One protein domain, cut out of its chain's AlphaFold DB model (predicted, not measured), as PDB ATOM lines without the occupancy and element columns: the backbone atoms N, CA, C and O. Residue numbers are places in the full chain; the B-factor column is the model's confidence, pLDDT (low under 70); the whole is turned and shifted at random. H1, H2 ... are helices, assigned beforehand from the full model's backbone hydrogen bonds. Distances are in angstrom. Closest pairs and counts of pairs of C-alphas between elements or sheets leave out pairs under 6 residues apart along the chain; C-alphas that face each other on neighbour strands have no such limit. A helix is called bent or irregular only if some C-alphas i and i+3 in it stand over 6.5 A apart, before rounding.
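What this domain is: This is residues 585 to 664 and 673 to 745 of the 747 residues of an uncharacterized protein of Asanoa ferruginea (UniProt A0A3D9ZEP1). A rod of helices, in which the first part of H1 and the long H3, with H4 and H7, make an up-and-down bundle of four, each helix running against the one before it in the bundle. The rod thins toward one end, where the second part of H1 and H2 form a helical hairpin; H5 and H6 lie partway along, joined by a long loop, and the small H8 is at the bundle's end of the rod. The printed part has 153 residues with eight named helices, H1 to H8 in order, and no named strand; its class is all helix. It is loose, with a radius of gyration of the C-alphas of 19.0 A and spans of 63 by 29 by 23 A.

Where its parts are: H1, residues 585 to 613, begins at C-alpha 585 (-50.653, -46.880, -56.776), is 40.3 A long and has a kink of 26 degrees near residue 600. H2 holds residues 619 to 630. H3, residues 633 to 662, is the longest at 44.3 A and only just irregular: C-alphas 633 and 636 are 6.50 A apart. H4, residues 673 to 689, begins at C-alpha 673 (-51.104, -59.239, -42.728) and is 24.2 A long. H5 is residues 692 to 702, H6 714 to 726, H7 728 to 737 and H8 739 to 743, ending at C-alpha 743 (-56.495, -59.252, -60.101).

How they stand to each other: H1 is the hub, touching five helices. Its residues 590 to 601 touch H3 at a shallow tilt of 31 degrees, opposite ways, the closest C-alphas being those of Gln 594 and Gln 646, 6.0 A. Its residues 585 to 589 touch H7, with Val 586 and Val 732 closest at 6.0 A between C-alphas. H1 also touches H2, H5 and H6, each at a steep tilt. H4 touches H7 at 9 degrees, opposite ways, where the C-alphas of Cys 680 and Ala 729 come closest, 5.0 A. H3 touches H5 at a steep tilt of 56 degrees, the closest C-alphas being those of Ala 638 and Gln 694, 4.9 A. H8 touches no helix. Every O i to N i+4 pair is within hydrogen-bond range in H2, H4, H7 and H8; the counts are 24 of 25 in H1, 25 of 26 in H3, 7 of 9 in H6 and 3 of 7 in H5, where 7 of 8 O i to N i+3 pairs are within range.

The domain as a whole: The C-alphas farthest apart, of Asp 617 and Arg 743, are 64.1 A apart. Residues 665 to 672 are not printed, with 13.8 A between C-alphas 664 and 673. The link H5 to H6 is long, 11 residues. Low confidence includes residues 699 to 722 and 739 to 745.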
ATOM      1  N   ALA A 585     -49.638 -47.634 -57.507       87.12
ATOM      2  CA  ALA A 585     -50.653 -46.880 -56.776       87.12
ATOM      3  C   ALA A 585     -50.184 -46.483 -55.365       87.12
ATOM      4  O   ALA A 585     -50.467 -45.375 -54.919       87.12
ATOM      5  N   VAL A 586     -49.450 -47.364 -54.679       91.56
ATOM      6  CA  VAL A 586     -48.883 -47.095 -53.351       91.56
ATOM      7  C   VAL A 586     -47.707 -46.128 -53.469       91.56
ATOM      8  O   VAL A 586     -47.629 -45.188 -52.680       91.56
ATOM      9  N   GLU A 587     -46.841 -46.300 -54.476       92.12
ATOM     10  CA  GLU A 587     -45.754 -45.343 -54.737       92.12
ATOM     11  C   GLU A 587     -46.300 -43.942 -55.018       92.12
ATOM     12  O   GLU A 587     -45.896 -43.002 -54.341       92.12
ATOM     13  N   ALA A 588     -47.310 -43.815 -55.886       88.56
ATOM     14  CA  ALA A 588     -47.946 -42.531 -56.173       88.56
ATOM     15  C   ALA A 588     -48.535 -41.865 -54.915       88.56
ATOM     16  O   ALA A 588     -48.362 -40.667 -54.719       88.56
ATOM     17  N   MET A 589     -49.184 -42.624 -54.020       91.38
ATOM     18  CA  MET A 589     -49.713 -42.066 -52.765       91.38
ATOM     19  C   MET A 589     -48.609 -41.552 -51.836       91.38
ATOM     20  O   MET A 589     -48.775 -40.509 -51.201       91.38
ATOM     21  N   LEU A 590     -47.499 -42.286 -51.728       92.12
ATOM     22  CA  LEU A 590     -46.363 -41.884 -50.903       92.12
ATOM     23  C   LEU A 590     -45.608 -40.705 -51.529       92.12
ATOM     24  O   LEU A 590     -45.073 -39.879 -50.790       92.12
ATOM     25  N   ASP A 591     -45.528 -40.630 -52.858       90.94
ATOM     26  CA  ASP A 591     -44.896 -39.530 -53.593       90.94
ATOM     27  C   ASP A 591     -45.721 -38.250 -53.489       90.94
ATOM     28  O   ASP A 591     -45.164 -37.201 -53.167       90.94
ATOM     29  N   ASP A 592     -47.046 -38.337 -53.633       86.69
ATOM     30  CA  ASP A 592     -47.961 -37.217 -53.395       86.69
ATOM     31  C   ASP A 592     -47.772 -36.647 -51.979       86.69
ATOM     32  O   ASP A 592     -47.680 -35.434 -51.787       86.69
ATOM     33  N   ALA A 593     -47.666 -37.528 -50.977       88.38
ATOM     34  CA  ALA A 593     -47.458 -37.148 -49.583       88.38
ATOM     35  C   ALA A 593     -46.129 -36.399 -49.375       88.38
ATOM     36  O   ALA A 593     -46.087 -35.361 -48.713       88.38
ATOM     37  N   GLN A 594     -45.040 -36.911 -49.957       88.81
ATOM     38  CA  GLN A 594     -43.723 -36.277 -49.883       88.81
ATOM     39  C   GLN A 594     -43.674 -34.958 -50.658       88.81
ATOM     40  O   GLN A 594     -43.063 -34.005 -50.176       88.81
ATOM     41  N   HIS A 595     -44.338 -34.882 -51.812       87.62
ATOM     42  CA  HIS A 595     -44.396 -33.681 -52.637       87.62
ATOM     43  C   HIS A 595     -45.084 -32.528 -51.905       87.62
ATOM     44  O   HIS A 595     -44.531 -31.434 -51.850       87.62
ATOM     45  N   VAL A 596     -46.223 -32.786 -51.250       87.06
ATOM     46  CA  VAL A 596     -46.925 -31.773 -50.439       87.06
ATOM     47  C   VAL A 596     -46.029 -31.238 -49.315       87.06
ATOM     48  O   VAL A 596     -45.963 -30.031 -49.093       87.06
ATOM     49  N   LEU A 597     -45.290 -32.110 -48.619       86.62
ATOM     50  CA  LEU A 597     -44.362 -31.677 -47.566       86.62
ATOM     51  C   LEU A 597     -43.161 -30.902 -48.128       86.62
ATOM     52  O   LEU A 597     -42.715 -29.928 -47.522       86.62
ATOM     53  N   ALA A 598     -42.633 -31.326 -49.278       86.44
ATOM     54  CA  ALA A 598     -41.537 -30.640 -49.956       86.44
ATOM     55  C   ALA A 598     -41.959 -29.253 -50.450       86.44
ATOM     56  O   ALA A 598     -41.183 -28.313 -50.336       86.44
ATOM     57  N   GLU A 599     -43.195 -29.098 -50.921       84.56
ATOM     58  CA  GLU A 599     -43.753 -27.800 -51.294       84.56
ATOM     59  C   GLU A 599     -43.847 -26.864 -50.078       84.56
ATOM     60  O   GLU A 599     -43.461 -25.699 -50.159       84.56
ATOM     61  N   LEU A 600     -44.287 -27.375 -48.921       83.56
ATOM     62  CA  LEU A 600     -44.367 -26.592 -47.682       83.56
ATOM     63  C   LEU A 600     -42.993 -26.112 -47.194       83.56
ATOM     64  O   LEU A 600     -42.870 -24.956 -46.789       83.56
ATOM     65  N   LEU A 601     -41.961 -26.961 -47.255       83.81
ATOM     66  CA  LEU A 601     -40.585 -26.565 -46.918       83.81
ATOM     67  C   LEU A 601     -39.961 -25.659 -47.979       83.81
ATOM     68  O   LEU A 601     -39.336 -24.662 -47.629       83.81
ATOM     69  N   GLY A 602     -40.189 -25.944 -49.261       81.31
ATOM     70  CA  GLY A 602     -39.665 -25.149 -50.369       81.31
ATOM     71  C   GLY A 602     -40.130 -23.696 -50.305       81.31
ATOM     72  O   GLY A 602     -39.365 -22.790 -50.615       81.31
ATOM     73  N   ARG A 603     -41.343 -23.440 -49.801       79.50
ATOM     74  CA  ARG A 603     -41.829 -22.076 -49.543       79.50
ATOM     75  C   ARG A 603     -41.088 -21.363 -48.407       79.50
ATOM     76  O   ARG A 603     -41.056 -20.139 -48.372       79.50
ATOM     77  N   VAL A 604     -40.515 -22.091 -47.453       79.81
ATOM     78  CA  VAL A 604     -39.637 -21.509 -46.427       79.81
ATOM     79  C   VAL A 604     -38.264 -21.209 -47.034       79.81
ATOM     80  O   VAL A 604     -37.691 -20.152 -46.768       79.81
ATOM     81  N   ASP A 605     -37.771 -22.085 -47.910       79.62
ATOM     82  CA  ASP A 605     -36.505 -21.890 -48.621       79.62
ATOM     83  C   ASP A 605     -36.553 -20.700 -49.586       79.62
ATOM     84  O   ASP A 605     -35.588 -19.932 -49.664       79.62
ATOM     85  N   THR A 606     -37.680 -20.471 -50.270       79.31
ATOM     86  CA  THR A 606     -37.868 -19.270 -51.099       79.31
ATOM     87  C   THR A 606     -37.837 -18.002 -50.252       79.31
ATOM     88  O   THR A 606     -37.177 -17.049 -50.641       79.31
ATOM     89  N   LEU A 607     -38.414 -18.001 -49.043       75.69
ATOM     90  CA  LEU A 607     -38.332 -16.853 -48.129       75.69
ATOM     91  C   LEU A 607     -36.899 -16.542 -47.692       75.69
ATOM     92  O   LEU A 607     -36.519 -15.372 -47.596       75.69
ATOM     93  N   PHE A 608     -36.092 -17.570 -47.419       78.81
ATOM     94  CA  PHE A 608     -34.672 -17.381 -47.124       78.81
ATOM     95  C   PHE A 608     -33.909 -16.872 -48.345       78.81
ATOM     96  O   PHE A 608     -33.099 -15.951 -48.227       78.81
ATOM     97  N   THR A 609     -34.202 -17.426 -49.519       80.88
ATOM     98  CA  THR A 609     -33.583 -17.034 -50.785       80.88
ATOM     99  C   THR A 609     -33.912 -15.579 -51.124       80.88
ATOM    100  O   THR A 609     -32.991 -14.800 -51.360       80.88
ATOM    101  N   ASP A 610     -35.175 -15.167 -51.034       76.69
ATOM    102  CA  ASP A 610     -35.634 -13.795 -51.278       76.69
ATOM    103  C   ASP A 610     -35.034 -12.807 -50.271       76.69
ATOM    104  O   ASP A 610     -34.627 -11.699 -50.629       76.69
ATOM    105  N   ALA A 611     -34.911 -13.209 -49.002       77.19
ATOM    106  CA  ALA A 611     -34.273 -12.390 -47.976       77.19
ATOM    107  C   ALA A 611     -32.768 -12.192 -48.203       77.19
ATOM    108  O   ALA A 611     -32.230 -11.141 -47.843       77.19
ATOM    109  N   LEU A 612     -32.095 -13.182 -48.796       77.62
ATOM    110  CA  LEU A 612     -30.673 -13.125 -49.137       77.62
ATOM    111  C   LEU A 612     -30.412 -12.401 -50.467       77.62
ATOM    112  O   LEU A 612     -29.373 -11.759 -50.601       77.62
ATOM    113  N   HIS A 613     -31.357 -12.449 -51.412       79.00
ATOM    114  CA  HIS A 613     -31.265 -11.787 -52.720       79.00
ATOM    115  C   HIS A 613     -31.833 -10.357 -52.734       79.00
ATOM    116  O   HIS A 613     -31.692  -9.648 -53.732       79.00
ATOM    117  N   ALA A 614     -32.455  -9.893 -51.645       77.81
ATOM    118  CA  ALA A 614     -32.949  -8.524 -51.542       77.81
ATOM    119  C   ALA A 614     -31.800  -7.499 -51.666       77.81
ATOM    120  O   ALA A 614     -30.866  -7.485 -50.860       77.81
ATOM    121  N   GLY A 615     -31.895  -6.606 -52.660       74.31
ATOM    122  CA  GLY A 615     -30.941  -5.511 -52.876       74.31
ATOM    123  C   GLY A 615     -30.816  -4.554 -51.674       74.31
ATOM    124  O   GLY A 615     -31.673  -4.556 -50.783       74.31
ATOM    125  N   PRO A 616     -29.767  -3.707 -51.637       69.25
ATOM    126  CA  PRO A 616     -29.394  -2.910 -50.461       69.25
ATOM    127  C   PRO A 616     -30.524  -2.019 -49.921       69.25
ATOM    128  O   PRO A 616     -30.635  -1.863 -48.706       69.25
ATOM    129  N   ASP A 617     -31.410  -1.531 -50.792       70.81
ATOM    130  CA  ASP A 617     -32.524  -0.650 -50.418       70.81
ATOM    131  C   ASP A 617     -33.701  -1.379 -49.741       70.81
ATOM    132  O   ASP A 617     -34.447  -0.765 -48.985       70.81
ATOM    133  N   ARG A 618     -33.867  -2.696 -49.958       70.19
ATOM    134  CA  ARG A 618     -34.942  -3.518 -49.345       70.19
ATOM    135  C   ARG A 618     -34.434  -4.487 -48.278       70.19
ATOM    136  O   ARG A 618     -35.215  -5.003 -47.482       70.19
ATOM    137  N   ALA A 619     -33.121  -4.709 -48.213       69.56
ATOM    138  CA  ALA A 619     -32.500  -5.685 -47.325       69.56
ATOM    139  C   ALA A 619     -32.815  -5.455 -45.836       69.56
ATOM    140  O   ALA A 619     -32.899  -6.412 -45.068       69.56
ATOM    141  N   ARG A 620     -32.995  -4.201 -45.401       71.12
ATOM    142  CA  ARG A 620     -33.309  -3.888 -43.997       71.12
ATOM    143  C   ARG A 620     -34.715  -4.347 -43.609       71.12
ATOM    144  O   ARG A 620     -34.865  -5.023 -42.588       71.12
ATOM    145  N   ASP A 621     -35.704  -4.041 -44.439       72.62
ATOM    146  CA  ASP A 621     -37.108  -4.358 -44.174       72.62
ATOM    147  C   ASP A 621     -37.367  -5.861 -44.309       72.62
ATOM    148  O   ASP A 621     -37.991  -6.461 -43.430       72.62
ATOM    149  N   THR A 622     -36.779  -6.511 -45.322       73.00
ATOM    150  CA  THR A 622     -36.885  -7.965 -45.507       73.00
ATOM    151  C   THR A 622     -36.230  -8.738 -44.357       73.00
ATOM    152  O   THR A 622     -36.812  -9.697 -43.849       73.00
ATOM    153  N   ARG A 623     -35.068  -8.293 -43.850       71.94
ATOM    154  CA  ARG A 623     -34.422  -8.914 -42.675       71.94
ATOM    155  C   ARG A 623     -35.216  -8.703 -41.388       71.94
ATOM    156  O   ARG A 623     -35.272  -9.615 -40.565       71.94
ATOM    157  N   MET A 624     -35.822  -7.530 -41.181       72.12
ATOM    158  CA  MET A 624     -36.679  -7.288 -40.011       72.12
ATOM    159  C   MET A 624     -37.958  -8.128 -40.065       72.12
ATOM    160  O   MET A 624     -38.330  -8.712 -39.046       72.12
ATOM    161  N   ALA A 625     -38.577  -8.265 -41.240       72.06
ATOM    162  CA  ALA A 625     -39.733  -9.131 -41.448       72.06
ATOM    163  C   ALA A 625     -39.391 -10.612 -41.222       72.06
ATOM    164  O   ALA A 625     -40.107 -11.296 -40.488       72.06
ATOM    165  N   LEU A 626     -38.264 -11.092 -41.762       75.25
ATOM    166  CA  LEU A 626     -37.771 -12.451 -41.532       75.25
ATOM    167  C   LEU A 626     -37.487 -12.692 -40.043       75.25
ATOM    168  O   LEU A 626     -37.932 -13.686 -39.476       75.25
ATOM    169  N   ARG A 627     -36.810 -11.755 -39.368       73.12
ATOM    170  CA  ARG A 627     -36.490 -11.863 -37.937       73.12
ATOM    171  C   ARG A 627     -37.734 -11.846 -37.049       73.12
ATOM    172  O   ARG A 627     -37.758 -12.549 -36.043       73.12
ATOM    173  N   ALA A 628     -38.750 -11.056 -37.394       73.94
ATOM    174  CA  ALA A 628     -40.023 -11.035 -36.677       73.94
ATOM    175  C   ALA A 628     -40.782 -12.364 -36.826       73.94
ATOM    176  O   ALA A 628     -41.368 -12.832 -35.854       73.94
ATOM    177  N   ARG A 629     -40.710 -12.999 -38.004       70.00
ATOM    178  CA  ARG A 629     -41.367 -14.285 -38.292       70.00
ATOM    179  C   ARG A 629     -40.621 -15.479 -37.700       70.00
ATOM    180  O   ARG A 629     -41.238 -16.297 -37.043       70.00
ATOM    181  N   LEU A 630     -39.291 -15.524 -37.786       69.75
ATOM    182  CA  LEU A 630     -38.487 -16.549 -37.098       69.75
ATOM    183  C   LEU A 630     -38.582 -16.449 -35.566       69.75
ATOM    184  O   LEU A 630     -38.334 -17.425 -34.863       69.75
ATOM    185  N   ARG A 631     -38.949 -15.275 -35.035       69.56
ATOM    186  CA  ARG A 631     -39.269 -15.090 -33.611       69.56
ATOM    187  C   ARG A 631     -40.649 -15.611 -33.219       69.56
ATOM    188  O   ARG A 631     -40.883 -15.783 -32.022       69.56
ATOM    189  N   GLN A 632     -41.555 -15.858 -34.166       75.69
ATOM    190  CA  GLN A 632     -42.808 -16.537 -33.860       75.69
ATOM    191  C   GLN A 632     -42.477 -17.999 -33.557       75.69
ATOM    192  O   GLN A 632     -42.015 -18.752 -34.412       75.69
ATOM    193  N   ARG A 633     -42.690 -18.382 -32.294       59.09
ATOM    194  CA  ARG A 633     -42.320 -19.686 -31.716       59.09
ATOM    195  C   ARG A 633     -42.866 -20.881 -32.515       59.09
ATOM    196  O   ARG A 633     -42.316 -21.974 -32.422       59.09
ATOM    197  N   ASN A 634     -43.900 -20.652 -33.320       76.19
ATOM    198  CA  ASN A 634     -44.632 -21.679 -34.040       76.19
ATOM    199  C   ASN A 634     -44.023 -22.013 -35.417       76.19
ATOM    200  O   ASN A 634     -44.161 -23.145 -35.863       76.19
ATOM    201  N   THR A 635     -43.278 -21.108 -36.066       78.19
ATOM    202  CA  THR A 635     -42.738 -21.343 -37.426       78.19
ATOM    203  C   THR A 635     -41.621 -22.387 -37.447       78.19
ATOM    204  O   THR A 635     -41.620 -23.285 -38.286       78.19
ATOM    205  N   ALA A 636     -40.677 -22.305 -36.504       76.25
ATOM    206  CA  ALA A 636     -39.590 -23.283 -36.397       76.25
ATOM    207  C   ALA A 636     -40.107 -24.664 -35.962       76.25
ATOM    208  O   ALA A 636     -39.639 -25.685 -36.459       76.25
ATOM    209  N   ALA A 637     -41.098 -24.686 -35.064       79.31
ATOM    210  CA  ALA A 637     -41.764 -25.915 -34.648       79.31
ATOM    211  C   ALA A 637     -42.465 -26.584 -35.839       79.31
ATOM    212  O   ALA A 637     -42.234 -27.759 -36.105       79.31
ATOM    213  N   ALA A 638     -43.213 -25.810 -36.625       84.75
ATOM    214  CA  ALA A 638     -43.912 -26.303 -37.799       84.75
ATOM    215  C   ALA A 638     -42.969 -26.834 -38.892       84.75
ATOM    216  O   ALA A 638     -43.203 -27.914 -39.427       84.75
ATOM    217  N   ALA A 639     -41.860 -26.139 -39.177       84.81
ATOM    218  CA  ALA A 639     -40.828 -26.643 -40.092       84.81
ATOM    219  C   ALA A 639     -40.213 -27.963 -39.587       84.81
ATOM    220  O   ALA A 639     -39.993 -28.892 -40.366       84.81
ATOM    221  N   GLY A 640     -40.000 -28.074 -38.271       85.00
ATOM    222  CA  GLY A 640     -39.576 -29.315 -37.624       85.00
ATOM    223  C   GLY A 640     -40.581 -30.455 -37.810       85.00
ATOM    224  O   GLY A 640     -40.178 -31.568 -38.140       85.00
ATOM    225  N   VAL A 641     -41.882 -30.181 -37.672       87.56
ATOM    226  CA  VAL A 641     -42.951 -31.166 -37.913       87.56
ATOM    227  C   VAL A 641     -42.947 -31.645 -39.366       87.56
ATOM    228  O   VAL A 641     -43.018 -32.851 -39.594       87.56
ATOM    229  N   VAL A 642     -42.788 -30.747 -40.348       89.88
ATOM    230  CA  VAL A 642     -42.698 -31.138 -41.769       89.88
ATOM    231  C   VAL A 642     -41.495 -32.049 -42.022       89.88
ATOM    232  O   VAL A 642     -41.641 -33.096 -42.652       89.88
ATOM    233  N   ALA A 643     -40.319 -31.698 -41.496       86.12
ATOM    234  CA  ALA A 643     -39.109 -32.504 -41.664       86.12
ATOM    235  C   ALA A 643     -39.234 -33.897 -41.013       86.12
ATOM    236  O   ALA A 643     -38.793 -34.898 -41.584       86.12
ATOM    237  N   LEU A 644     -39.862 -33.978 -39.833       85.94
ATOM    238  CA  LEU A 644     -40.147 -35.250 -39.165       85.94
ATOM    239  C   LEU A 644     -41.138 -36.102 -39.967       85.94
ATOM    240  O   LEU A 644     -40.896 -37.296 -40.137       85.94
ATOM    241  N   LEU A 645     -42.195 -35.501 -40.522       88.38
ATOM    242  CA  LEU A 645     -43.157 -36.202 -41.381       88.38
ATOM    243  C   LEU A 645     -42.516 -36.735 -42.666       88.38
ATOM    244  O   LEU A 645     -42.777 -37.875 -43.041       88.38
ATOM    245  N   GLN A 646     -41.648 -35.958 -43.322       90.31
ATOM    246  CA  GLN A 646     -40.939 -36.416 -44.524       90.31
ATOM    247  C   GLN A 646     -40.093 -37.654 -44.234       90.31
ATOM    248  O   GLN A 646     -40.131 -38.626 -44.990       90.31
ATOM    249  N   ARG A 647     -39.365 -37.637 -43.112       88.44
ATOM    250  CA  ARG A 647     -38.562 -38.778 -42.663       88.44
ATOM    251  C   ARG A 647     -39.421 -39.973 -42.276       88.44
ATOM    252  O   ARG A 647     -39.089 -41.084 -42.670       88.44
ATOM    253  N   LEU A 648     -40.531 -39.755 -41.570       91.81
ATOM    254  CA  LEU A 648     -41.465 -40.818 -41.199       91.81
ATOM    255  C   LEU A 648     -42.056 -41.504 -42.439       91.81
ATOM    256  O   LEU A 648     -42.096 -42.728 -42.497       91.81
ATOM    257  N   ILE A 649     -42.453 -40.737 -43.459       93.06
ATOM    258  CA  ILE A 649     -42.974 -41.282 -44.723       93.06
ATOM    259  C   ILE A 649     -41.879 -42.011 -45.508       93.06
ATOM    260  O   ILE A 649     -42.151 -43.054 -46.099       93.06
ATOM    261  N   ALA A 650     -40.646 -41.498 -45.516       90.69
ATOM    262  CA  ALA A 650     -39.518 -42.169 -46.161       90.69
ATOM    263  C   ALA A 650     -39.173 -43.505 -45.479       90.69
ATOM    264  O   ALA A 650     -39.010 -44.507 -46.167       90.69
ATOM    265  N   ALA A 651     -39.133 -43.537 -44.143       90.31
ATOM    266  CA  ALA A 651     -38.915 -44.762 -43.378       90.31
ATOM    267  C   ALA A 651     -40.054 -45.768 -43.602       90.31
ATOM    268  O   ALA A 651     -39.805 -46.929 -43.897       90.31
ATOM    269  N   PHE A 652     -41.307 -45.304 -43.563       93.62
ATOM    270  CA  PHE A 652     -42.470 -46.144 -43.842       93.62
ATOM    271  C   PHE A 652     -42.436 -46.733 -45.258       93.62
ATOM    272  O   PHE A 652     -42.722 -47.912 -45.440       93.62
ATOM    273  N   ARG A 653     -42.038 -45.941 -46.262       94.44
ATOM    274  CA  ARG A 653     -41.850 -46.406 -47.644       94.44
ATOM    275  C   ARG A 653     -40.809 -47.519 -47.738       94.44
ATOM    276  O   ARG A 653     -41.031 -48.475 -48.475       94.44
ATOM    277  N   GLU A 654     -39.689 -47.380 -47.039       91.81
ATOM    278  CA  GLU A 654     -38.604 -48.358 -47.095       91.81
ATOM    279  C   GLU A 654     -38.985 -49.669 -46.402       91.81
ATOM    280  O   GLU A 654     -38.848 -50.735 -46.996       91.81
ATOM    281  N   GLU A 655     -39.584 -49.598 -45.214       91.69
ATOM    282  CA  GLU A 655     -40.090 -50.785 -44.511       91.69
ATOM    283  C   GLU A 655     -41.180 -51.506 -45.315       91.69
ATOM    284  O   GLU A 655     -41.196 -52.733 -45.399       91.69
ATOM    285  N   LEU A 656     -42.058 -50.757 -45.992       93.00
ATOM    286  CA  LEU A 656     -43.031 -51.343 -46.915       93.00
ATOM    287  C   LEU A 656     -42.356 -52.045 -48.096       93.00
ATOM    288  O   LEU A 656     -42.847 -53.087 -48.525       93.00
ATOM    289  N   ARG A 657     -41.262 -51.497 -48.642       91.88
ATOM    290  CA  ARG A 657     -40.497 -52.141 -49.724       91.88
ATOM    291  C   ARG A 657     -39.849 -53.431 -49.255       91.88
ATOM    292  O   ARG A 657     -39.930 -54.414 -49.984       91.88
ATOM    293  N   LEU A 658     -39.256 -53.435 -48.063       88.94
ATOM    294  CA  LEU A 658     -38.650 -54.623 -47.464       88.94
ATOM    295  C   LEU A 658     -39.698 -55.712 -47.233       88.94
ATOM    296  O   LEU A 658     -39.561 -56.807 -47.773       88.94
ATOM    297  N   TRP A 659     -40.798 -55.373 -46.557       89.19
ATOM    298  CA  TRP A 659     -41.924 -56.287 -46.354       89.19
ATOM    299  C   TRP A 659     -42.463 -56.831 -47.688       89.19
ATOM    300  O   TRP A 659     -42.663 -58.035 -47.852       89.19
ATOM    301  N   TYR A 660     -42.633 -55.959 -48.687       87.19
ATOM    302  CA  TYR A 660     -43.130 -56.357 -50.003       87.19
ATOM    303  C   TYR A 660     -42.128 -57.227 -50.780       87.19
ATOM    304  O   TYR A 660     -42.549 -58.092 -51.548       87.19
ATOM    305  N   ALA A 661     -40.819 -57.025 -50.596       84.62
ATOM    306  CA  ALA A 661     -39.763 -57.827 -51.210       84.62
ATOM    307  C   ALA A 661     -39.691 -59.239 -50.611       84.62
ATOM    308  O   ALA A 661     -39.609 -60.217 -51.357       84.62
ATOM    309  N   GLU A 662     -39.757 -59.341 -49.280       81.31
ATOM    310  CA  GLU A 662     -39.694 -60.603 -48.535       81.31
ATOM    311  C   GLU A 662     -40.872 -61.531 -48.867       81.31
ATOM    312  O   GLU A 662     -40.699 -62.742 -48.998       81.31
ATOM    313  N   GLU A 663     -42.056 -60.967 -49.114       72.44
ATOM    314  CA  GLU A 663     -43.256 -61.716 -49.511       72.44
ATOM    315  C   GLU A 663     -43.359 -62.021 -51.019       72.44
ATOM    316  O   GLU A 663     -44.342 -62.625 -51.470       72.44
ATOM    317  N   SER A 664     -42.388 -61.588 -51.833       60.75
ATOM    318  CA  SER A 664     -42.486 -61.627 -53.297       60.75
ATOM    319  C   SER A 664     -41.510 -62.575 -54.014       60.75
ATOM    320  O   SER A 664     -41.049 -62.248 -55.114       60.75
ATOM    321  N   THR A 673     -50.356 -60.485 -42.881       81.38
ATOM    322  CA  THR A 673     -51.104 -59.239 -42.728       81.38
ATOM    323  C   THR A 673     -50.854 -58.610 -41.365       81.38
ATOM    324  O   THR A 673     -50.998 -57.405 -41.249       81.38
ATOM    325  N   ARG A 674     -50.417 -59.371 -40.349       79.31
ATOM    326  CA  ARG A 674     -50.118 -58.811 -39.025       79.31
ATOM    327  C   ARG A 674     -48.900 -57.901 -39.057       79.31
ATOM    328  O   ARG A 674     -48.914 -56.882 -38.377       79.31
ATOM    329  N   THR A 675     -47.879 -58.237 -39.845       81.31
ATOM    330  CA  THR A 675     -46.696 -57.379 -40.002       81.31
ATOM    331  C   THR A 675     -47.055 -56.091 -40.744       81.31
ATOM    332  O   THR A 675     -46.701 -55.005 -40.285       81.31
ATOM    333  N   LEU A 676     -47.854 -56.175 -41.815       87.56
ATOM    334  CA  LEU A 676     -48.383 -54.985 -42.494       87.56
ATOM    335  C   LEU A 676     -49.262 -54.134 -41.563       87.56
ATOM    336  O   LEU A 676     -49.097 -52.916 -41.506       87.56
ATOM    337  N   ASP A 677     -50.164 -54.765 -40.810       79.75
ATOM    338  CA  ASP A 677     -51.040 -54.094 -39.847       79.75
ATOM    339  C   ASP A 677     -50.213 -53.391 -38.763       79.75
ATOM    340  O   ASP A 677     -50.498 -52.244 -38.423       79.75
ATOM    341  N   ALA A 678     -49.144 -54.028 -38.274       79.25
ATOM    342  CA  ALA A 678     -48.221 -53.442 -37.309       79.25
ATOM    343  C   ALA A 678     -47.447 -52.244 -37.889       79.25
ATOM    344  O   ALA A 678     -47.320 -51.224 -37.206       79.25
ATOM    345  N   LEU A 679     -46.977 -52.314 -39.142       86.69
ATOM    346  CA  LEU A 679     -46.323 -51.189 -39.830       86.69
ATOM    347  C   LEU A 679     -47.290 -50.009 -40.012       86.69
ATOM    348  O   LEU A 679     -46.965 -48.870 -39.667       86.69
ATOM    349  N   CYS A 680     -48.510 -50.276 -40.487       89.94
ATOM    350  CA  CYS A 680     -49.565 -49.276 -40.656       89.94
ATOM    351  C   CYS A 680     -50.008 -48.663 -39.318       89.94
ATOM    352  O   CYS A 680     -50.215 -47.448 -39.231       89.94
ATOM    353  N   GLN A 681     -50.124 -49.471 -38.262       81.81
ATOM    354  CA  GLN A 681     -50.459 -49.008 -36.918       81.81
ATOM    355  C   GLN A 681     -49.332 -48.152 -36.333       81.81
ATOM    356  O   GLN A 681     -49.607 -47.082 -35.798       81.81
ATOM    357  N   THR A 682     -48.072 -48.569 -36.484       83.00
ATOM    358  CA  THR A 682     -46.905 -47.816 -36.002       83.00
ATOM    359  C   THR A 682     -46.807 -46.455 -36.686       83.00
ATOM    360  O   THR A 682     -46.632 -45.446 -36.005       83.00
ATOM    361  N   TYR A 683     -47.008 -46.397 -38.009       90.94
ATOM    362  CA  TYR A 683     -47.098 -45.131 -38.741       90.94
ATOM    363  C   TYR A 683     -48.241 -44.250 -38.215       90.94
ATOM    364  O   TYR A 683     -48.033 -43.071 -37.939       90.94
ATOM    365  N   SER A 684     -49.438 -44.820 -38.038       85.38
ATOM    366  CA  SER A 684     -50.621 -44.070 -37.587       85.38
ATOM    367  C   SER A 684     -50.427 -43.488 -36.186       85.38
ATOM    368  O   SER A 684     -50.705 -42.313 -35.964       85.38
ATOM    369  N   VAL A 685     -49.880 -44.285 -35.265       77.56
ATOM    370  CA  VAL A 685     -49.556 -43.869 -33.896       77.56
ATOM    371  C   VAL A 685     -48.476 -42.784 -33.904       77.56
ATOM    372  O   VAL A 685     -48.625 -41.770 -33.229       77.56
ATOM    373  N   ALA A 686     -47.412 -42.944 -34.697       80.12
ATOM    374  CA  ALA A 686     -46.369 -41.928 -34.826       80.12
ATOM    375  C   ALA A 686     -46.921 -40.600 -35.375       80.12
ATOM    376  O   ALA A 686     -46.573 -39.538 -34.861       80.12
ATOM    377  N   CYS A 687     -47.818 -40.652 -36.364       86.38
ATOM    378  CA  CYS A 687     -48.514 -39.477 -36.887       86.38
ATOM    379  C   CYS A 687     -49.464 -38.832 -35.863       86.38
ATOM    380  O   CYS A 687     -49.557 -37.608 -35.839       86.38
ATOM    381  N   GLU A 688     -50.135 -39.610 -35.006       80.50
ATOM    382  CA  GLU A 688     -51.043 -39.098 -33.963       80.50
ATOM    383  C   GLU A 688     -50.305 -38.268 -32.897       80.50
ATOM    384  O   GLU A 688     -50.845 -37.287 -32.384       80.50
ATOM    385  N   TYR A 689     -49.050 -38.616 -32.600       80.31
ATOM    386  CA  TYR A 689     -48.205 -37.856 -31.672       80.31
ATOM    387  C   TYR A 689     -47.567 -36.604 -32.287       80.31
ATOM    388  O   TYR A 689     -47.048 -35.761 -31.550       80.31
ATOM    389  N   LEU A 690     -47.588 -36.458 -33.615       83.81
ATOM    390  CA  LEU A 690     -47.082 -35.257 -34.272       83.81
ATOM    391  C   LEU A 690     -48.151 -34.154 -34.231       83.81
ATOM    392  O   LEU A 690     -49.303 -34.391 -34.594       83.81
ATOM    393  N   PRO A 691     -47.804 -32.922 -33.820       85.25
ATOM    394  CA  PRO A 691     -48.762 -31.826 -33.734       85.25
ATOM    395  C   PRO A 691     -49.076 -31.269 -35.133       85.25
ATOM    396  O   PRO A 691     -48.624 -30.185 -35.494       85.25
ATOM    397  N   LEU A 692     -49.855 -32.008 -35.933       83.44
ATOM    398  CA  LEU A 692     -50.169 -31.680 -37.334       83.44
ATOM    399  C   LEU A 692     -50.826 -30.302 -37.506       83.44
ATOM    400  O   LEU A 692     -50.632 -29.669 -38.537       83.44
ATOM    401  N   PHE A 693     -51.525 -29.800 -36.484       80.00
ATOM    402  CA  PHE A 693     -52.083 -28.440 -36.459       80.00
ATOM    403  C   PHE A 693     -51.012 -27.341 -36.580       80.00
ATOM    404  O   PHE A 693     -51.311 -26.210 -36.939       80.00
ATOM    405  N   GLN A 694     -49.744 -27.642 -36.283       84.62
ATOM    406  CA  GLN A 694     -48.656 -26.677 -36.450       84.62
ATOM    407  C   GLN A 694     -48.323 -26.434 -37.923       84.62
ATOM    408  O   GLN A 694     -47.754 -25.395 -38.237       84.62
ATOM    409  N   LEU A 695     -48.696 -27.337 -38.838       83.00
ATOM    410  CA  LEU A 695     -48.486 -27.145 -40.277       83.00
ATOM    411  C   LEU A 695     -49.194 -25.879 -40.802       83.00
ATOM    412  O   LEU A 695     -48.698 -25.250 -41.740       83.00
ATOM    413  N   ASP A 696     -50.270 -25.447 -40.137       78.19
ATOM    414  CA  ASP A 696     -51.031 -24.230 -40.458       78.19
ATOM    415  C   ASP A 696     -50.189 -22.954 -40.291       78.19
ATOM    416  O   ASP A 696     -50.340 -21.969 -41.018       78.19
ATOM    417  N   GLU A 697     -49.223 -22.978 -39.375       79.62
ATOM    418  CA  GLU A 697     -48.384 -21.824 -39.046       79.62
ATOM    419  C   GLU A 697     -47.371 -21.516 -40.155       79.62
ATOM    420  O   GLU A 697     -47.028 -20.352 -40.380       79.62
ATOM    421  N   LEU A 698     -46.940 -22.524 -40.925       74.88
ATOM    422  CA  LEU A 698     -46.105 -22.298 -42.113       74.88
ATOM    423  C   LEU A 698     -46.872 -21.556 -43.207       74.88
ATOM    424  O   LEU A 698     -46.284 -20.752 -43.928       74.88
ATOM    425  N   ARG A 699     -48.192 -21.738 -43.290       69.69
ATOM    426  CA  ARG A 699     -49.027 -21.059 -44.284       69.69
ATOM    427  C   ARG A 699     -49.168 -19.568 -44.000       69.69
ATOM    428  O   ARG A 699     -49.063 -18.757 -44.920       69.69
ATOM    429  N   HIS A 700     -49.367 -19.184 -42.739       68.62
ATOM    430  CA  HIS A 700     -49.427 -17.770 -42.349       68.62
ATOM    431  C   HIS A 700     -48.127 -17.022 -42.658       68.62
ATOM    432  O   HIS A 700     -48.136 -15.817 -42.935       68.62
ATOM    433  N   VAL A 701     -47.009 -17.748 -42.654       69.06
ATOM    434  CA  VAL A 701     -45.690 -17.218 -42.985       69.06
ATOM    435  C   VAL A 701     -45.517 -17.027 -44.495       69.06
ATOM    436  O   VAL A 701     -44.846 -16.074 -44.891       69.06
ATOM    437  N   THR A 702     -46.159 -17.837 -45.340       63.59
ATOM    438  CA  THR A 702     -46.006 -17.783 -46.806       63.59
ATOM    439  C   THR A 702     -47.077 -16.938 -47.511       63.59
ATOM    440  O   THR A 702     -46.765 -16.244 -48.473       63.59
ATOM    441  N   ALA A 703     -48.313 -16.894 -46.997       60.72
ATOM    442  CA  ALA A 703     -49.464 -16.234 -47.641       60.72
ATOM    443  C   ALA A 703     -49.360 -14.696 -47.756       60.72
ATOM    444  O   ALA A 703     -50.157 -14.064 -48.435       60.72
ATOM    445  N   ARG A 704     -48.391 -14.060 -47.081       55.66
ATOM    446  CA  ARG A 704     -48.167 -12.598 -47.140       55.66
ATOM    447  C   ARG A 704     -47.110 -12.158 -48.163       55.66
ATOM    448  O   ARG A 704     -46.805 -10.971 -48.207       55.66
ATOM    449  N   PHE A 705     -46.513 -13.092 -48.906       51.78
ATOM    450  CA  PHE A 705     -45.530 -12.806 -49.963       51.78
ATOM    451  C   PHE A 705     -46.022 -13.170 -51.371       51.78
ATOM    452  O   PHE A 705     -45.421 -12.717 -52.339       51.78
ATOM    453  N   ALA A 706     -47.102 -13.947 -51.490       53.62
ATOM    454  CA  ALA A 706     -47.771 -14.173 -52.764       53.62
ATOM    455  C   ALA A 706     -48.640 -12.952 -53.112       53.62
ATOM    456  O   ALA A 706     -49.358 -12.441 -52.247       53.62
ATOM    457  N   ASP A 707     -48.552 -12.471 -54.354       50.91
ATOM    458  CA  ASP A 707     -49.457 -11.443 -54.872       50.91
ATOM    459  C   ASP A 707     -50.918 -11.907 -54.739       50.91
ATOM    460  O   ASP A 707     -51.235 -13.093 -54.842       50.91
ATOM    461  N   VAL A 708     -51.810 -10.951 -54.479       49.75
ATOM    462  CA  VAL A 708     -53.198 -11.138 -54.008       49.75
ATOM    463  C   VAL A 708     -54.105 -11.926 -54.982       49.75
ATOM    464  O   VAL A 708     -55.230 -12.271 -54.624       49.75
ATOM    465  N   ASP A 709     -53.625 -12.295 -56.170       45.88
ATOM    466  CA  ASP A 709     -54.426 -12.913 -57.233       45.88
ATOM    467  C   ASP A 709     -54.486 -14.463 -57.227       45.88
ATOM    468  O   ASP A 709     -55.277 -15.022 -57.984       45.88
ATOM    469  N   ASP A 710     -53.768 -15.181 -56.343       50.25
ATOM    470  CA  ASP A 710     -53.687 -16.671 -56.355       50.25
ATOM    471  C   ASP A 710     -54.381 -17.405 -55.173       50.25
ATOM    472  O   ASP A 710     -54.129 -18.574 -54.864       50.25
ATOM    473  N   LEU A 711     -55.323 -16.736 -54.506       50.12
ATOM    474  CA  LEU A 711     -55.986 -17.207 -53.276       50.12
ATOM    475  C   LEU A 711     -56.943 -18.436 -53.360       50.12
ATOM    476  O   LEU A 711     -57.193 -19.027 -52.301       50.12
ATOM    477  N   PRO A 712     -57.513 -18.887 -54.507       44.47
ATOM    478  CA  PRO A 712     -58.472 -20.005 -54.498       44.47
ATOM    479  C   PRO A 712     -57.837 -21.375 -54.216       44.47
ATOM    480  O   PRO A 712     -58.489 -22.255 -53.652       44.47
ATOM    481  N   THR A 713     -56.571 -21.570 -54.586       52.47
ATOM    482  CA  THR A 713     -55.906 -22.885 -54.570       52.47
ATOM    483  C   THR A 713     -55.462 -23.293 -53.157       52.47
ATOM    484  O   THR A 713     -55.393 -24.481 -52.838       52.47
ATOM    485  N   GLU A 714     -55.259 -22.320 -52.263       52.19
ATOM    486  CA  GLU A 714     -54.595 -22.499 -50.964       52.19
ATOM    487  C   GLU A 714     -55.437 -23.173 -49.868       52.19
ATOM    488  O   GLU A 714     -54.877 -23.803 -48.974       52.19
ATOM    489  N   ARG A 715     -56.775 -23.064 -49.901       50.38
ATOM    490  CA  ARG A 715     -57.653 -23.774 -48.938       50.38
ATOM    491  C   ARG A 715     -57.771 -25.271 -49.241       50.38
ATOM    492  O   ARG A 715     -58.072 -26.060 -48.352       50.38
ATOM    493  N   THR A 716     -57.514 -25.669 -50.483       54.69
ATOM    494  CA  THR A 716     -57.620 -27.063 -50.937       54.69
ATOM    495  C   THR A 716     -56.459 -27.919 -50.437       54.69
ATOM    496  O   THR A 716     -56.644 -29.103 -50.182       54.69
ATOM    497  N   THR A 717     -55.272 -27.335 -50.257       57.12
ATOM    498  CA  THR A 717     -54.053 -28.051 -49.840       57.12
ATOM    499  C   THR A 717     -54.047 -28.399 -48.343       57.12
ATOM    500  O   THR A 717     -53.425 -29.376 -47.950       57.12
ATOM    501  N   GLU A 718     -54.789 -27.654 -47.518       54.62
ATOM    502  CA  GLU A 718     -54.904 -27.798 -46.052       54.62
ATOM    503  C   GLU A 718     -55.774 -28.994 -45.637       54.62
ATOM    504  O   GLU A 718     -55.307 -29.901 -44.943       54.62
ATOM    505  N   ILE A 719     -57.011 -29.038 -46.152       56.19
ATOM    506  CA  ILE A 719     -57.909 -30.196 -46.031       56.19
ATOM    507  C   ILE A 719     -57.185 -31.428 -46.576       56.19
ATOM    508  O   ILE A 719     -57.145 -32.473 -45.934       56.19
ATOM    509  N   ARG A 720     -56.491 -31.262 -47.707       62.09
ATOM    510  CA  ARG A 720     -55.731 -32.334 -48.337       62.09
ATOM    511  C   ARG A 720     -54.549 -32.797 -47.489       62.09
ATOM    512  O   ARG A 720     -54.377 -33.994 -47.411       62.09
ATOM    513  N   ALA A 721     -53.771 -31.940 -46.827       67.19
ATOM    514  CA  ALA A 721     -52.617 -32.368 -46.027       67.19
ATOM    515  C   ALA A 721     -53.038 -33.167 -44.782       67.19
ATOM    516  O   ALA A 721     -52.593 -34.300 -44.598       67.19
ATOM    517  N   SER A 722     -53.938 -32.624 -43.957       66.44
ATOM    518  CA  SER A 722     -54.392 -33.311 -42.739       66.44
ATOM    519  C   SER A 722     -55.139 -34.616 -43.058       66.44
ATOM    520  O   SER A 722     -54.864 -35.651 -42.447       66.44
ATOM    521  N   GLU A 723     -56.006 -34.615 -44.080       71.06
ATOM    522  CA  GLU A 723     -56.707 -35.827 -44.525       71.06
ATOM    523  C   GLU A 723     -55.772 -36.846 -45.189       71.06
ATOM    524  O   GLU A 723     -55.986 -38.054 -45.047       71.06
ATOM    525  N   LEU A 724     -54.743 -36.388 -45.911       81.56
ATOM    526  CA  LEU A 724     -53.797 -37.257 -46.608       81.56
ATOM    527  C   LEU A 724     -52.879 -37.965 -45.621       81.56
ATOM    528  O   LEU A 724     -52.747 -39.177 -45.746       81.56
ATOM    529  N   PHE A 725     -52.316 -37.275 -44.623       84.44
ATOM    530  CA  PHE A 725     -51.441 -37.911 -43.628       84.44
ATOM    531  C   PHE A 725     -52.223 -38.750 -42.611       84.44
ATOM    532  O   PHE A 725     -51.790 -39.852 -42.278       84.44
ATOM    533  N   GLY A 726     -53.402 -38.286 -42.174       75.25
ATOM    534  CA  GLY A 726     -54.236 -39.010 -41.208       75.25
ATOM    535  C   GLY A 726     -54.786 -40.340 -41.734       75.25
ATOM    536  O   GLY A 726     -54.972 -41.275 -40.960       75.25
ATOM    537  N   ASN A 727     -54.997 -40.457 -43.051       84.31
ATOM    538  CA  ASN A 727     -55.546 -41.664 -43.680       84.31
ATOM    539  C   ASN A 727     -54.536 -42.431 -44.555       84.31
ATOM    540  O   ASN A 727     -54.925 -43.409 -45.202       84.31
ATOM    541  N   LEU A 728     -53.259 -42.017 -44.610       89.50
ATOM    542  CA  LEU A 728     -52.269 -42.607 -45.524       89.50
ATOM    543  C   LEU A 728     -52.098 -44.110 -45.284       89.50
ATOM    544  O   LEU A 728     -52.219 -44.895 -46.221       89.50
ATOM    545  N   ALA A 729     -51.894 -44.518 -44.028       88.00
ATOM    546  CA  ALA A 729     -51.720 -45.924 -43.667       88.00
ATOM    547  C   ALA A 729     -52.938 -46.781 -44.036       88.00
ATOM    548  O   ALA A 729     -52.768 -47.838 -44.636       88.00
ATOM    549  N   GLY A 730     -54.159 -46.309 -43.760       85.38
ATOM    550  CA  GLY A 730     -55.384 -47.038 -44.107       85.38
ATOM    551  C   GLY A 730     -55.579 -47.196 -45.619       85.38
ATOM    552  O   GLY A 730     -56.008 -48.251 -46.087       85.38
ATOM    553  N   ARG A 731     -55.206 -46.181 -46.411       88.50
ATOM    554  CA  ARG A 731     -55.245 -46.247 -47.884       88.50
ATOM    555  C   ARG A 731     -54.207 -47.218 -48.440       88.50
ATOM    556  O   ARG A 731     -54.544 -48.020 -49.307       88.50
ATOM    557  N   VAL A 732     -52.983 -47.183 -47.914       90.00
ATOM    558  CA  VAL A 732     -51.908 -48.117 -48.285       90.00
ATOM    559  C   VAL A 732     -52.299 -49.556 -47.942       90.00
ATOM    560  O   VAL A 732     -52.193 -50.439 -48.792       90.00
ATOM    561  N   GLN A 733     -52.837 -49.788 -46.744       88.56
ATOM    562  CA  GLN A 733     -53.322 -51.098 -46.313       88.56
ATOM    563  C   GLN A 733     -54.446 -51.605 -47.225       88.56
ATOM    564  O   GLN A 733     -54.397 -52.744 -47.683       88.56
ATOM    565  N   THR A 734     -55.428 -50.756 -47.547       86.88
ATOM    566  CA  THR A 734     -56.547 -51.115 -48.437       86.88
ATOM    567  C   THR A 734     -56.061 -51.473 -49.841       86.88
ATOM    568  O   THR A 734     -56.541 -52.439 -50.427       86.88
ATOM    569  N   GLU A 735     -55.090 -50.736 -50.383       87.88
ATOM    570  CA  GLU A 735     -54.546 -51.004 -51.718       87.88
ATOM    571  C   GLU A 735     -53.706 -52.293 -51.746       87.88
ATOM    572  O   GLU A 735     -53.772 -53.052 -52.710       87.88
ATOM    573  N   LEU A 736     -52.960 -52.589 -50.675       84.94
ATOM    574  CA  LEU A 736     -52.133 -53.797 -50.577       84.94
ATOM    575  C   LEU A 736     -52.938 -55.066 -50.252       84.94
ATOM    576  O   LEU A 736     -52.546 -56.157 -50.680       84.94
ATOM    577  N   THR A 737     -54.058 -54.939 -49.532       82.25
ATOM    578  CA  THR A 737     -54.927 -56.061 -49.112       82.25
ATOM    579  C   THR A 737     -56.187 -56.229 -49.970       82.25
ATOM    580  O   THR A 737     -56.834 -57.275 -49.920       82.25
ATOM    581  N   GLY A 738     -56.540 -55.231 -50.783       76.12
ATOM    582  CA  GLY A 738     -57.784 -55.195 -51.545       76.12
ATOM    583  C   GLY A 738     -57.856 -56.179 -52.728       76.12
ATOM    584  O   GLY A 738     -56.839 -56.550 -53.323       76.12
ATOM    585  N   PRO A 739     -59.076 -56.567 -53.156       55.22
ATOM    586  CA  PRO A 739     -59.306 -57.546 -54.230       55.22
ATOM    587  C   PRO A 739     -58.763 -57.108 -55.604       55.22
ATOM    588  O   PRO A 739     -58.513 -57.940 -56.480       55.22
ATOM    589  N   THR A 740     -58.537 -55.809 -55.803       53.22
ATOM    590  CA  THR A 740     -57.941 -55.228 -57.015       53.22
ATOM    591  C   THR A 740     -56.459 -55.591 -57.172       53.22
ATOM    592  O   THR A 740     -56.013 -55.847 -58.293       53.22
ATOM    593  N   ALA A 741     -55.715 -55.710 -56.065       54.59
ATOM    594  CA  ALA A 741     -54.313 -56.138 -56.062       54.59
ATOM    595  C   ALA A 741     -54.154 -57.632 -56.390       54.59
ATOM    596  O   ALA A 741     -53.153 -58.031 -56.987       54.59
ATOM    597  N   MET A 742     -55.164 -58.456 -56.080       50.06
ATOM    598  CA  MET A 742     -55.196 -59.866 -56.491       50.06
ATOM    599  C   MET A 742     -55.447 -60.043 -57.998       50.06
ATOM    600  O   MET A 742     -54.905 -60.971 -58.590       50.06
ATOM    601  N   ARG A 743     -56.214 -59.153 -58.652       47.97
ATOM    602  CA  ARG A 743     -56.495 -59.252 -60.101       47.97
ATOM    603  C   ARG A 743     -55.350 -58.774 -60.999       47.97
ATOM    604  O   ARG A 743     -55.146 -59.376 -62.045       47.97
ATOM    605  N   ARG A 744     -54.579 -57.752 -60.604       52.03
ATOM    606  CA  ARG A 744     -53.437 -57.235 -61.398       52.03
ATOM    607  C   ARG A 744     -52.184 -58.125 -61.380       52.03
ATOM    608  O   ARG A 744     -51.265 -57.851 -62.133       52.03
ATOM    609  N   ARG A 745     -52.139 -59.171 -60.542       46.94
ATOM    610  CA  ARG A 745     -51.067 -60.191 -60.536       46.94
ATOM    611  C   ARG A 745     -51.357 -61.399 -61.443       46.94
ATOM    612  O   ARG A 745     -50.475 -62.231 -61.618       46.94
TER     613      ARG A 745